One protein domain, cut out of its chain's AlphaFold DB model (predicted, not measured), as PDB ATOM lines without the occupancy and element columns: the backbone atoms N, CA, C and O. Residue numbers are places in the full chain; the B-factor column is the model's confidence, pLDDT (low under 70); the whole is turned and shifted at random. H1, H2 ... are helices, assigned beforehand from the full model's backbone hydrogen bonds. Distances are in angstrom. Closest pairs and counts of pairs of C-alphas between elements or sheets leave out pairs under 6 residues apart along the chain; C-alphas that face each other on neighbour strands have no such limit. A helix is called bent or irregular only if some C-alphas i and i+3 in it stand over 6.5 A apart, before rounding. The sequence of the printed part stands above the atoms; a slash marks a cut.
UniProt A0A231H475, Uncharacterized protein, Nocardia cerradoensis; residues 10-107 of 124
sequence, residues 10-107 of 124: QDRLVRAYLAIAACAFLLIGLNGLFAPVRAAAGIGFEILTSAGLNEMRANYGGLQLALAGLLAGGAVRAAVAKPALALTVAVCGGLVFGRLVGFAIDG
ATOM      1  N   GLN A  10     126.666 177.575 152.741       74.38
ATOM      2  CA  GLN A  10     126.444 176.133 152.581       74.38
ATOM      3  C   GLN A  10     126.759 175.379 153.875       74.38
ATOM      4  O   GLN A  10     125.999 174.497 154.262       74.38
ATOM      5  N   ASP A  11     127.802 175.784 154.599       80.56
ATOM      6  CA  ASP A  11     128.170 175.142 155.864       80.56
ATOM      7  C   ASP A  11     127.107 175.321 156.949       80.56
ATOM      8  O   ASP A  11     126.822 174.392 157.701       80.56
ATOM      9  N   ARG A  12     126.471 176.497 157.029       85.31
ATOM     10  CA  ARG A  12     125.395 176.733 158.008       85.31
ATOM     11  C   ARG A  12     124.161 175.899 157.692       85.31
ATOM     12  O   ARG A  12     123.591 175.312 158.607       85.31
ATOM     13  N   LEU A  13     123.783 175.813 156.416       89.19
ATOM     14  CA  LEU A  13     122.662 174.981 155.977       89.19
ATOM     15  C   LEU A  13     122.903 173.499 156.256       89.19
ATOM     16  O   LEU A  13     122.024 172.828 156.786       89.19
ATOM     17  N   VAL A  14     124.102 172.997 155.948       90.25
ATOM     18  CA  VAL A  14     124.474 171.603 156.216       90.25
ATOM     19  C   VAL A  14     124.390 171.302 157.709       90.25
ATOM     20  O   VAL A  14     123.802 170.298 158.100       90.25
ATOM     21  N   ARG A  15     124.924 172.183 158.559       89.56
ATOM     22  CA  ARG A  15     124.872 171.999 160.016       89.56
ATOM     23  C   ARG A  15     123.443 172.046 160.547       89.56
ATOM     24  O   ARG A  15     123.093 171.213 161.375       89.56
ATOM     25  N   ALA A  16     122.619 172.971 160.052       92.75
ATOM     26  CA  ALA A  16     121.209 173.057 160.420       92.75
ATOM     27  C   ALA A  16     120.445 171.790 160.010       92.75
ATOM     28  O   ALA A  16     119.734 171.214 160.829       92.75
ATOM     29  N   TYR A  17     120.646 171.309 158.781       94.06
ATOM     30  CA  TYR A  17     120.052 170.065 158.299       94.06
ATOM     31  C   TYR A  17     120.456 168.866 159.163       94.06
ATOM     32  O   TYR A  17     119.590 168.131 159.629       94.06
ATOM     33  N   LEU A  18     121.756 168.696 159.426       93.56
ATOM     34  CA  LEU A  18     122.262 167.599 160.253       93.56
ATOM     35  C   LEU A  18     121.721 167.667 161.685       93.56
ATOM     36  O   LEU A  18     121.399 166.629 162.252       93.56
ATOM     37  N   ALA A  19     121.571 168.867 162.253       94.12
ATOM     38  CA  ALA A  19     120.975 169.051 163.572       94.12
ATOM     39  C   ALA A  19     119.485 168.674 163.590       94.12
ATOM     40  O   ALA A  19     119.050 167.946 164.477       94.12
ATOM     41  N   ILE A  20     118.709 169.113 162.594       95.56
ATOM     42  CA  ILE A  20     117.285 168.763 162.476       95.56
ATOM     43  C   ILE A  20     117.120 167.252 162.286       95.56
ATOM     44  O   ILE A  20     116.312 166.630 162.975       95.56
ATOM     45  N   ALA A  21     117.912 166.651 161.395       94.38
ATOM     46  CA  ALA A  21     117.911 165.211 161.170       94.38
ATOM     47  C   ALA A  21     118.283 164.456 162.454       94.38
ATOM     48  O   ALA A  21     117.561 163.546 162.853       94.38
ATOM     49  N   ALA A  22     119.344 164.875 163.151       94.75
ATOM     50  CA  ALA A  22     119.739 164.293 164.431       94.75
ATOM     51  C   ALA A  22     118.600 164.350 165.457       94.75
ATOM     52  O   ALA A  22     118.313 163.339 166.090       94.75
ATOM     53  N   CYS A  23     117.906 165.485 165.580       96.31
ATOM     54  CA  CYS A  23     116.745 165.613 166.461       96.31
ATOM     55  C   CYS A  23     115.611 164.654 166.073       96.31
ATOM     56  O   CYS A  23     115.031 164.018 166.949       96.31
ATOM     57  N   ALA A  24     115.308 164.508 164.780       94.56
ATOM     58  CA  ALA A  24     114.279 163.579 164.317       94.56
ATOM     59  C   ALA A  24     114.624 162.123 164.679       94.56
ATOM     60  O   ALA A  24     113.819 161.444 165.315       94.56
ATOM     61  N   PHE A  25     115.841 161.669 164.355       94.12
ATOM     62  CA  PHE A  25     116.316 160.323 164.704       94.12
ATOM     63  C   PHE A  25     116.385 160.106 166.221       94.12
ATOM     64  O   PHE A  25     116.067 159.022 166.703       94.12
ATOM     65  N   LEU A  26     116.733 161.140 166.991       95.88
ATOM     66  CA  LEU A  26     116.752 161.076 168.450       95.88
ATOM     67  C   LEU A  26     115.345 160.836 169.005       95.88
ATOM     68  O   LEU A  26     115.156 159.943 169.824       95.88
ATOM     69  N   LEU A  27     114.352 161.605 168.552       94.38
ATOM     70  CA  LEU A  27     112.970 161.474 169.017       94.38
ATOM     71  C   LEU A  27     112.374 160.111 168.651       94.38
ATOM     72  O   LEU A  27     111.723 159.485 169.489       94.38
ATOM     73  N   ILE A  28     112.631 159.630 167.432       92.00
ATOM     74  CA  ILE A  28     112.186 158.300 167.002       92.00
ATOM     75  C   ILE A  28     112.873 157.221 167.847       92.00
ATOM     76  O   ILE A  28     112.188 156.350 168.380       92.00
ATOM     77  N   GLY A  29     114.191 157.324 168.043       93.06
ATOM     78  CA  GLY A  29     114.971 156.404 168.867       93.06
ATOM     79  C   GLY A  29     114.508 156.351 170.321       93.06
ATOM     80  O   GLY A  29     114.334 155.274 170.885       93.06
ATOM     81  N   LEU A  30     114.229 157.501 170.937       94.12
ATOM     82  CA  LEU A  30     113.682 157.550 172.294       94.12
ATOM     83  C   LEU A  30     112.293 156.902 172.356       94.12
ATOM     84  O   LEU A  30     112.016 156.126 173.272       94.12
ATOM     85  N   ASN A  31     111.431 157.163 171.370       91.38
ATOM     86  CA  ASN A  31     110.101 156.564 171.318       91.38
ATOM     87  C   ASN A  31     110.161 155.037 171.136       91.38
ATOM     88  O   ASN A  31     109.493 154.312 171.871       91.38
ATOM     89  N   GLY A  32     110.993 154.537 170.218       88.56
ATOM     90  CA  GLY A  32     111.190 153.101 169.997       88.56
ATOM     91  C   GLY A  32     111.838 152.394 171.189       88.56
ATOM     92  O   GLY A  32     111.491 151.254 171.500       88.56
ATOM     93  N   LEU A  33     112.730 153.080 171.911       90.88
ATOM     94  CA  LEU A  33     113.407 152.510 173.069       90.88
ATOM     95  C   LEU A  33     112.506 152.446 174.304       90.88
ATOM     96  O   LEU A  33     112.496 151.418 174.974       90.88
ATOM     97  N   PHE A  34     111.758 153.505 174.623       91.75
ATOM     98  CA  PHE A  34     110.957 153.569 175.854       91.75
ATOM     99  C   PHE A  34     109.513 153.097 175.677       91.75
ATOM    100  O   PHE A  34     108.937 152.546 176.615       91.75
ATOM    101  N   ALA A  35     108.933 153.260 174.488       89.50
ATOM    102  CA  ALA A  35     107.547 152.907 174.196       89.50
ATOM    103  C   ALA A  35     107.421 152.080 172.895       89.50
ATOM    104  O   ALA A  35     106.702 152.489 171.979       89.50
ATOM    105  N   PRO A  36     108.057 150.890 172.810       86.06
ATOM    106  CA  PRO A  36     108.135 150.100 171.575       86.06
ATOM    107  C   PRO A  36     106.762 149.715 171.008       86.06
ATOM    108  O   PRO A  36     106.571 149.751 169.798       86.06
ATOM    109  N   VAL A  37     105.778 149.418 171.864       86.88
ATOM    110  CA  VAL A  37     104.409 149.073 171.431       86.88
ATOM    111  C   VAL A  37     103.706 150.272 170.790       86.88
ATOM    112  O   VAL A  37     103.080 150.136 169.746       86.88
ATOM    113  N   ARG A  38     103.851 151.472 171.371       84.88
ATOM    114  CA  ARG A  38     103.293 152.707 170.792       84.88
ATOM    115  C   ARG A  38     103.985 153.066 169.477       84.88
ATOM    116  O   ARG A  38     103.323 153.521 168.551       84.88
ATOM    117  N   ALA A  39     105.301 152.864 169.402       84.31
ATOM    118  CA  ALA A  39     106.077 153.093 168.188       84.31
ATOM    119  C   ALA A  39     105.651 152.153 167.048       84.31
ATOM    120  O   ALA A  39     105.457 152.614 165.928       84.31
ATOM    121  N   ALA A  40     105.445 150.869 167.349       85.88
ATOM    122  CA  ALA A  40     104.988 149.866 166.391       85.88
ATOM    123  C   ALA A  40     103.542 150.105 165.924       85.88
ATOM    124  O   ALA A  40     103.268 150.067 164.726       85.88
ATOM    125  N   ALA A  41     102.637 150.469 166.837       84.00
ATOM    126  CA  ALA A  41     101.250 150.782 166.491       84.00
ATOM    127  C   ALA A  41     101.135 151.946 165.488       84.00
ATOM    128  O   ALA A  41     100.301 151.908 164.589       84.00
ATOM    129  N   GLY A  42     102.009 152.956 165.589       79.12
ATOM    130  CA  GLY A  42     102.037 154.089 164.655       79.12
ATOM    131  C   GLY A  42     102.399 153.721 163.210       79.12
ATOM    132  O   GLY A  42     102.155 154.514 162.305       79.12
ATOM    133  N   ILE A  43     102.964 152.532 162.989       80.25
ATOM    134  CA  ILE A  43     103.326 152.004 161.666       80.25
ATOM    135  C   ILE A  43     102.525 150.744 161.299       80.25
ATOM    136  O   ILE A  43     102.917 150.029 160.380       80.25
ATOM    137  N   GLY A  44     101.419 150.470 162.004       78.81
ATOM    138  CA  GLY A  44     100.551 149.316 161.741       78.81
ATOM    139  C   GLY A  44     101.169 147.966 162.121       78.81
ATOM    140  O   GLY A  44     100.734 146.934 161.624       78.81
ATOM    141  N   PHE A  45     102.201 147.963 162.970       80.81
ATOM    142  CA  PHE A  45     102.925 146.758 163.353       80.81
ATOM    143  C   PHE A  45     102.433 146.237 164.708       80.81
ATOM    144  O   PHE A  45     102.429 146.972 165.698       80.81
ATOM    145  N   GLU A  46     102.045 144.962 164.766       85.44
ATOM    146  CA  GLU A  46     101.587 144.307 165.992       85.44
ATOM    147  C   GLU A  46     102.701 143.428 166.579       85.44
ATOM    148  O   GLU A  46     103.278 142.576 165.899       85.44
ATOM    149  N   ILE A  47     103.046 143.650 167.851       82.81
ATOM    150  CA  ILE A  47     104.130 142.926 168.523       82.81
ATOM    151  C   ILE A  47     103.533 141.824 169.395       82.81
ATOM    152  O   ILE A  47     102.966 142.102 170.447       82.81
ATOM    153  N   LEU A  48     103.720 140.572 168.983       83.12
ATOM    154  CA  LEU A  48     103.125 139.412 169.656       83.12
ATOM    155  C   LEU A  48     104.074 138.720 170.648       83.12
ATOM    156  O   LEU A  48     103.644 137.899 171.453       83.12
ATOM    157  N   THR A  49     105.375 139.021 170.593       90.38
ATOM    158  CA  THR A  49     106.403 138.299 171.357       90.38
ATOM    159  C   THR A  49     107.399 139.236 172.034       90.38
ATOM    160  O   THR A  49     107.641 140.364 171.594       90.38
ATOM    161  N   SER A  50     108.044 138.743 173.093       88.19
ATOM    162  CA  SER A  50     109.155 139.434 173.760       88.19
ATOM    163  C   SER A  50     110.359 139.639 172.834       88.19
ATOM    164  O   SER A  50     111.029 140.666 172.923       88.19
ATOM    165  N   ALA A  51     110.590 138.716 171.896       89.88
ATOM    166  CA  ALA A  51     111.595 138.871 170.849       89.88
ATOM    167  C   ALA A  51     111.284 140.074 169.939       89.88
ATOM    168  O   ALA A  51     112.163 140.896 169.694       89.88
ATOM    169  N   GLY A  52     110.023 140.254 169.526       88.31
ATOM    170  CA  GLY A  52     109.607 141.420 168.737       88.31
ATOM    171  C   GLY A  52     109.784 142.752 169.478       88.31
ATOM    172  O   GLY A  52     110.170 143.753 168.873       88.31
ATOM    173  N   LEU A  53     109.586 142.774 170.802       89.81
ATOM    174  CA  LEU A  53     109.887 143.956 171.620       89.81
ATOM    175  C   LEU A  53     111.388 144.277 171.636       89.81
ATOM    176  O   LEU A  53     111.756 145.453 171.609       89.81
ATOM    177  N   ASN A  54     112.243 143.253 171.677       91.88
ATOM    178  CA  ASN A  54     113.692 143.431 171.623       91.88
ATOM    179  C   ASN A  54     114.134 143.996 170.267       91.88
ATOM    180  O   ASN A  54     114.887 144.968 170.232       91.88
ATOM    181  N   GLU A  55     113.595 143.470 169.165       91.25
ATOM    182  CA  GLU A  55     113.853 143.986 167.815       91.25
ATOM    183  C   GLU A  55     113.438 145.454 167.664       91.25
ATOM    184  O   GLU A  55     114.177 146.258 167.095       91.25
ATOM    185  N   MET A  56     112.289 145.840 168.226       90.94
ATOM    186  CA  MET A  56     111.848 147.237 168.215       90.94
ATOM    187  C   MET A  56     112.795 148.144 169.002       90.94
ATOM    188  O   MET A  56     113.187 149.203 168.512       90.94
ATOM    189  N   ARG A  57     113.235 147.725 170.192       91.75
ATOM    190  CA  ARG A  57     114.187 148.506 170.999       91.75
ATOM    191  C   ARG A  57     115.564 148.599 170.346       91.75
ATOM    192  O   ARG A  57     116.200 149.644 170.451       91.75
ATOM    193  N   ALA A  58     116.017 147.551 169.665       93.81
ATOM    194  CA  ALA A  58     117.304 147.538 168.979       93.81
ATOM    195  C   ALA A  58     117.280 148.389 167.696       93.81
ATOM    196  O   ALA A  58     118.063 149.331 167.573       93.81
ATOM    197  N   ASN A  59     116.353 148.112 166.773       92.31
ATOM    198  CA  ASN A  59     116.330 148.723 165.437       92.31
ATOM    199  C   ASN A  59     115.630 150.086 165.399       92.31
ATOM    200  O   ASN A  59     116.094 151.009 164.731       92.31
ATOM    201  N   TYR A  60     114.521 150.235 166.122       89.81
ATOM    202  CA  TYR A  60     113.771 151.493 166.170       89.81
ATOM    203  C   TYR A  60     114.155 152.363 167.368       89.81
ATOM    204  O   TYR A  60     113.798 153.535 167.397       89.81
ATOM    205  N   GLY A  61     114.908 151.811 168.325       92.19
ATOM    206  CA  GLY A  61     115.485 152.540 169.448       92.19
ATOM    207  C   GLY A  61     116.982 152.801 169.280       92.19
ATOM    208  O   GLY A  61     117.389 153.852 168.785       92.19
ATOM    209  N   GLY A  62     117.807 151.842 169.701       94.12
ATOM    210  CA  GLY A  62     119.263 151.974 169.807       94.12
ATOM    211  C   GLY A  62     119.956 152.388 168.508       94.12
ATOM    212  O   GLY A  62     120.774 153.307 168.522       94.12
ATOM    213  N   LEU A  63     119.590 151.782 167.376       95.25
ATOM    214  CA  LEU A  63     120.135 152.144 166.064       95.25
ATOM    215  C   LEU A  63     119.820 153.603 165.697       95.25
ATOM    216  O   LEU A  63     120.699 154.328 165.233       95.25
ATOM    217  N   GLN A  64     118.592 154.063 165.949       94.81
ATOM    218  CA  GLN A  64     118.196 155.445 165.666       94.81
ATOM    219  C   GLN A  64     118.914 156.446 166.582       94.81
ATOM    220  O   GLN A  64     119.341 157.502 166.117       94.81
ATOM    221  N   LEU A  65     119.146 156.091 167.851       95.31
ATOM    222  CA  LEU A  65     119.956 156.903 168.767       95.31
ATOM    223  C   LEU A  65     121.423 156.992 168.319       95.31
ATOM    224  O   LEU A  65     122.019 158.068 168.375       95.31
ATOM    225  N   ALA A  66     122.001 155.892 167.828       95.44
ATOM    226  CA  ALA A  66     123.355 155.891 167.281       95.44
ATOM    227  C   ALA A  66     123.464 156.784 166.032       95.44
ATOM    228  O   ALA A  66     124.386 157.599 165.933       95.44
ATOM    229  N   LEU A  67     122.496 156.694 165.111       94.75
ATOM    230  CA  LEU A  67     122.414 157.576 163.942       94.75
ATOM    231  C   LEU A  67     122.286 159.046 164.355       94.75
ATOM    232  O   LEU A  67     123.011 159.891 163.830       94.75
ATOM    233  N   ALA A  68     121.439 159.354 165.340       95.62
ATOM    234  CA  ALA A  68     121.306 160.704 165.878       95.62
ATOM    235  C   ALA A  68     122.643 161.247 166.410       95.62
ATOM    236  O   ALA A  68     123.013 162.379 166.100       95.62
ATOM    237  N   GLY A  69     123.402 160.428 167.146       94.56
ATOM    238  CA  GLY A  69     124.729 160.794 167.645       94.56
ATOM    239  C   GLY A  69     125.735 161.085 166.525       94.56
ATOM    240  O   GLY A  69     126.441 162.095 166.575       94.56
ATOM    241  N   LEU A  70     125.768 160.253 165.479       93.00
ATOM    242  CA  LEU A  70     126.647 160.454 164.321       93.00
ATOM    243  C   LEU A  70     126.304 161.741 163.554       93.00
ATOM    244  O   LEU A  70     127.199 162.507 163.188       93.00
ATOM    245  N   LEU A  71     125.012 162.014 163.357       92.69
ATOM    246  CA  LEU A  71     124.535 163.226 162.688       92.69
ATOM    247  C   LEU A  71     124.814 164.483 163.517       92.69
ATOM    248  O   LEU A  71     125.303 165.478 162.976       92.69
ATOM    249  N   ALA A  72     124.605 164.424 164.835       93.12
ATOM    250  CA  ALA A  72     124.968 165.501 165.752       93.12
ATOM    251  C   ALA A  72     126.483 165.779 165.717       93.12
ATOM    252  O   ALA A  72     126.904 166.936 165.657       93.12
ATOM    253  N   GLY A  73     127.311 164.731 165.652       90.94
ATOM    254  CA  GLY A  73     128.757 164.853 165.450       90.94
ATOM    255  C   GLY A  73     129.115 165.595 164.156       90.94
ATOM    256  O   GLY A  73     129.972 166.484 164.176       90.94
ATOM    257  N   GLY A  74     128.414 165.294 163.057       88.38
ATOM    258  CA  GLY A  74     128.529 165.999 161.775       88.38
ATOM    259  C   GLY A  74     128.094 167.468 161.831       88.38
ATOM    260  O   GLY A  74     128.692 168.315 161.167       88.38
ATOM    261  N   ALA A  75     127.100 167.798 162.660       89.38
ATOM    262  CA  ALA A  75     126.659 169.173 162.882       89.38
ATOM    263  C   ALA A  75     127.673 169.990 163.708       89.38
ATOM    264  O   ALA A  75     127.819 171.199 163.504       89.38
ATOM    265  N   VAL A  76     128.408 169.355 164.626       90.12
ATOM    266  CA  VAL A  76     129.411 170.031 165.467       90.12
ATOM    267  C   VAL A  76     130.759 170.158 164.754       90.12
ATOM    268  O   VAL A  76     131.360 171.233 164.787       90.12
ATOM    269  N   ARG A  77     131.238 169.099 164.087       86.75
ATOM    270  CA  ARG A  77     132.585 169.036 163.496       86.75
ATOM    271  C   ARG A  77     132.523 169.037 161.967       86.75
ATOM    272  O   ARG A  77     132.140 168.048 161.352       86.75
ATOM    273  N   ALA A  78     133.027 170.099 161.337       81.56
ATOM    274  CA  ALA A  78     133.045 170.228 159.872       81.56
ATOM    275  C   ALA A  78     133.768 169.066 159.157       81.56
ATOM    276  O   ALA A  78     133.350 168.646 158.080       81.56
ATOM    277  N   ALA A  79     134.805 168.494 159.784       84.56
ATOM    278  CA  ALA A  79     135.555 167.358 159.243       84.56
ATOM    279  C   ALA A  79     134.690 166.103 159.008       84.56
ATOM    280  O   ALA A  79     134.982 165.329 158.100       84.56
ATOM    281  N   VAL A  80     133.617 165.914 159.788       86.62
ATOM    282  CA  VAL A  80     132.712 164.756 159.667       86.62
ATOM    283  C   VAL A  80     131.340 165.113 159.080       86.62
ATOM    284  O   VAL A  80     130.482 164.246 158.947       86.62
ATOM    285  N   ALA A  81     131.132 166.357 158.640       86.50
ATOM    286  CA  ALA A  81     129.867 166.784 158.037       86.50
ATOM    287  C   ALA A  81     129.572 166.067 156.706       86.50
ATOM    288  O   ALA A  81     128.457 165.604 156.476       86.50
ATOM    289  N   LYS A  82     130.584 165.918 155.838       86.44
ATOM    290  CA  LYS A  82     130.459 165.192 154.559       86.44
ATOM    291  C   LYS A  82     130.072 163.716 154.741       86.44
ATOM    292  O   LYS A  82     129.094 163.304 154.119       86.44
ATOM    293  N   PRO A  83     130.770 162.913 155.573       89.19
ATOM    294  CA  PRO A  83     130.356 161.531 155.799       89.19
ATOM    295  C   PRO A  83     128.994 161.428 156.502       89.19
ATOM    296  O   PRO A  83     128.229 160.529 156.173       89.19
ATOM    297  N   ALA A  84     128.632 162.363 157.390       90.12
ATOM    298  CA  ALA A  84     127.303 162.387 158.012       90.12
ATOM    299  C   ALA A  84     126.171 162.635 156.992       90.12
ATOM    300  O   ALA A  84     125.128 161.981 157.036       90.12
ATOM    301  N   LEU A  85     126.385 163.532 156.023       90.56
ATOM    302  CA  LEU A  85     125.454 163.728 154.907       90.56
ATOM    303  C   LEU A  85     125.339 162.472 154.041       90.56
ATOM    304  O   LEU A  85     124.228 162.047 153.735       90.56
ATOM    305  N   ALA A  86     126.469 161.856 153.680       93.38
ATOM    306  CA  ALA A  86     126.476 160.624 152.895       93.38
ATOM    307  C   ALA A  86     125.719 159.492 153.610       93.38
ATOM    308  O   ALA A  86     124.926 158.794 152.983       93.38
ATOM    309  N   LEU A  87     125.898 159.367 154.929       93.25
ATOM    310  CA  LEU A  87     125.148 158.430 155.760       93.25
ATOM    311  C   LEU A  87     123.642 158.715 155.714       93.25
ATOM    312  O   LEU A  87     122.853 157.793 155.538       93.25
ATOM    313  N   THR A  88     123.242 159.985 155.816       92.75
ATOM    314  CA  THR A  88     121.823 160.373 155.739       92.75
ATOM    315  C   THR A  88     121.216 159.985 154.392       92.75
ATOM    316  O   THR A  88     120.141 159.394 154.345       92.75
ATOM    317  N   VAL A  89     121.931 160.256 153.295       94.31
ATOM    318  CA  VAL A  89     121.512 159.872 151.940       94.31
ATOM    319  C   VAL A  89     121.399 158.355 151.810       94.31
ATOM    320  O   VAL A  89     120.410 157.875 151.267       94.31
ATOM    321  N   ALA A  90     122.367 157.598 152.328       95.38
ATOM    322  CA  ALA A  90     122.345 156.139 152.270       95.38
ATOM    323  C   ALA A  90     121.158 155.551 153.048       95.38
ATOM    324  O   ALA A  90     120.448 154.694 152.529       95.38
ATOM    325  N   VAL A  91     120.902 156.045 154.264       93.31
ATOM    326  CA  VAL A  91     119.791 155.577 155.106       93.31
ATOM    327  C   VAL A  91     118.447 155.945 154.483       93.31
ATOM    328  O   VAL A  91     117.612 155.071 154.267       93.31
ATOM    329  N   CYS A  92     118.227 157.219 154.148       92.69
ATOM    330  CA  CYS A  92     116.964 157.656 153.554       92.69
ATOM    331  C   CYS A  92     116.740 157.037 152.169       92.69
ATOM    332  O   CYS A  92     115.627 156.616 151.864       92.69
ATOM    333  N   GLY A  93     117.790 156.927 151.353       94.56
ATOM    334  CA  GLY A  93     117.743 156.260 150.055       94.56
ATOM    335  C   GLY A  93     117.401 154.777 150.183       94.56
ATOM    336  O   GLY A  93     116.519 154.296 149.477       94.56
ATOM    337  N   GLY A  94     118.018 154.072 151.137       94.75
ATOM    338  CA  GLY A  94     117.699 152.678 151.444       94.75
ATOM    339  C   GLY A  94     116.259 152.492 151.927       94.75
ATOM    340  O   GLY A  94     115.587 151.561 151.492       94.75
ATOM    341  N   LEU A  95     115.745 153.406 152.757       91.94
ATOM    342  CA  LEU A  95     114.346 153.386 153.196       91.94
ATOM    343  C   LEU A  95     113.381 153.568 152.023       91.94
ATOM    344  O   LEU A  95     112.437 152.793 151.887       91.94
ATOM    345  N   VAL A  96     113.621 154.560 151.159       94.62
ATOM    346  CA  VAL A  96     112.810 154.779 149.949       94.62
ATOM    347  C   VAL A  96     112.858 153.546 149.052       94.62
ATOM    348  O   VAL A  96     111.812 153.071 148.620       94.62
ATOM    349  N   PHE A  97     114.044 152.983 148.830       94.81
ATOM    350  CA  PHE A  97     114.210 151.763 148.047       94.81
ATOM    351  C   PHE A  97     113.420 150.588 148.638       94.81
ATOM    352  O   PHE A  97     112.662 149.941 147.921       94.81
ATOM    353  N   GLY A  98     113.510 150.360 149.950       91.75
ATOM    354  CA  GLY A  98     112.737 149.322 150.633       91.75
ATOM    355  C   GLY A  98     111.227 149.514 150.481       91.75
ATOM    356  O   GLY A  98     110.504 148.545 150.262       91.75
ATOM    357  N   ARG A  99     110.738 150.763 150.511       90.31
ATOM    358  CA  ARG A  99     109.320 151.068 150.252       90.31
ATOM    359  C   ARG A  99     108.911 150.796 148.809       90.31
ATOM    360  O   ARG A  99     107.805 150.318 148.599       90.31
ATOM    361  N   LEU A 100     109.780 151.066 147.836       92.44
ATOM    362  CA  LEU A 100     109.515 150.749 146.429       92.44
ATOM    363  C   LEU A 100     109.465 149.238 146.190       92.44
ATOM    364  O   LEU A 100     108.586 148.769 145.475       92.44
ATOM    365  N   VAL A 101     110.366 148.478 146.815       93.75
ATOM    366  CA  VAL A 101     110.356 147.011 146.749       93.75
ATOM    367  C   VAL A 101     109.089 146.451 147.396       93.75
ATOM    368  O   VAL A 101     108.404 145.654 146.764       93.75
ATOM    369  N   GLY A 102     108.728 146.912 148.598       87.56
ATOM    370  CA  GLY A 102     107.480 146.509 149.255       87.56
ATOM    371  C   GLY A 102     106.250 146.846 148.410       87.56
ATOM    372  O   GLY A 102     105.385 146.007 148.212       87.56
ATOM    373  N   PHE A 103     106.212 148.033 147.798       86.81
ATOM    374  CA  PHE A 103     105.137 148.399 146.874       86.81
ATOM    375  C   PHE A 103     105.064 147.481 145.643       86.81
ATOM    376  O   PHE A 103     103.974 147.159 145.179       86.81
ATOM    377  N   ALA A 104     106.211 147.060 145.103       91.31
ATOM    378  CA  ALA A 104     106.264 146.181 143.939       91.31
ATOM    379  C   ALA A 104     105.847 144.734 144.254       91.31
ATOM    380  O   ALA A 104     105.293 144.070 143.380       91.31
ATOM    381  N   ILE A 105     106.120 144.247 145.470       93.50
ATOM    382  CA  ILE A 105     105.832 142.866 145.891       93.50
ATOM    383  C   ILE A 105     104.437 142.755 146.514       93.50
ATOM    384  O   ILE A 105     103.638 141.926 146.084       93.50
ATOM    385  N   ASP A 106     104.141 143.595 147.504       86.12
ATOM    386  CA  ASP A 106     102.932 143.514 148.332       86.12
ATOM    387  C   ASP A 106     101.788 144.400 147.799       86.12
ATOM    388  O   ASP A 106     100.633 144.257 148.205       86.12
ATOM    389  N   GLY A 107     102.083 145.301 146.856       78.81
ATOM    390  CA  GLY A 107     101.120 146.238 146.280       78.81
ATOM    391  C   GLY A 107     100.932 147.524 147.104       78.81
ATOM    392  O   GLY A 107     101.674 147.797 148.052       78.81
TER     393      GLY A 107
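AT A GLANCE: This is residues 10 to 107 of the 124 residues of an uncharacterized protein of Nocardia cerradoensis (UniProt A0A231H475). H1 and H3 lie side by side, and H4 folds back from H3 and splays away as an arm, making a V; short H2 packs at the pair's other end. The 98 printed residues include four named helices, H1 to H4, and no named strand: all helix. The whole is only just loose, close to compact, radius of gyration of the C-alphas 15.2 A, and flat, 45 by 33 by 17 A.

IN THESE COORDINATES: H1, residues 10 to 34, starts at C-alpha (126.444, 176.133, 152.581) and spans 35.9 A. H2 is residues 36 to 41, 8.6 A. H3, residues 50 to 76, spans 37.6 A. H4, residues 78 to 106, spans 41.9 A, ending at C-alpha (102.932, 143.514, 148.332); it is irregular, C-alphas 79 and 82 being 7.3 A apart.

HOW THE PARTS SIT: H1 and H3 touch at a shallow tilt of 21 degrees, opposite ways; their closest C-alphas, Gly 29 and Gly 61, are 3.9 A apart. H3 and H4 form a hairpin, tilt 36 degrees, only just steep; closest C-alphas Gly 74 and Ala 81, 4.0 A. H2 and H4 are apart. Every O i to N i+4 pair is within hydrogen-bond range in H1 and H2, 21 of 23 in H3, 23 of 25 in H4.

THE WHOLE: The farthest C-alphas, Gln 10 and Thr 49, are 46.8 A apart. Residues 92 to 107 stand free. The printed part has no cut and no long link; no printed residue is under 70.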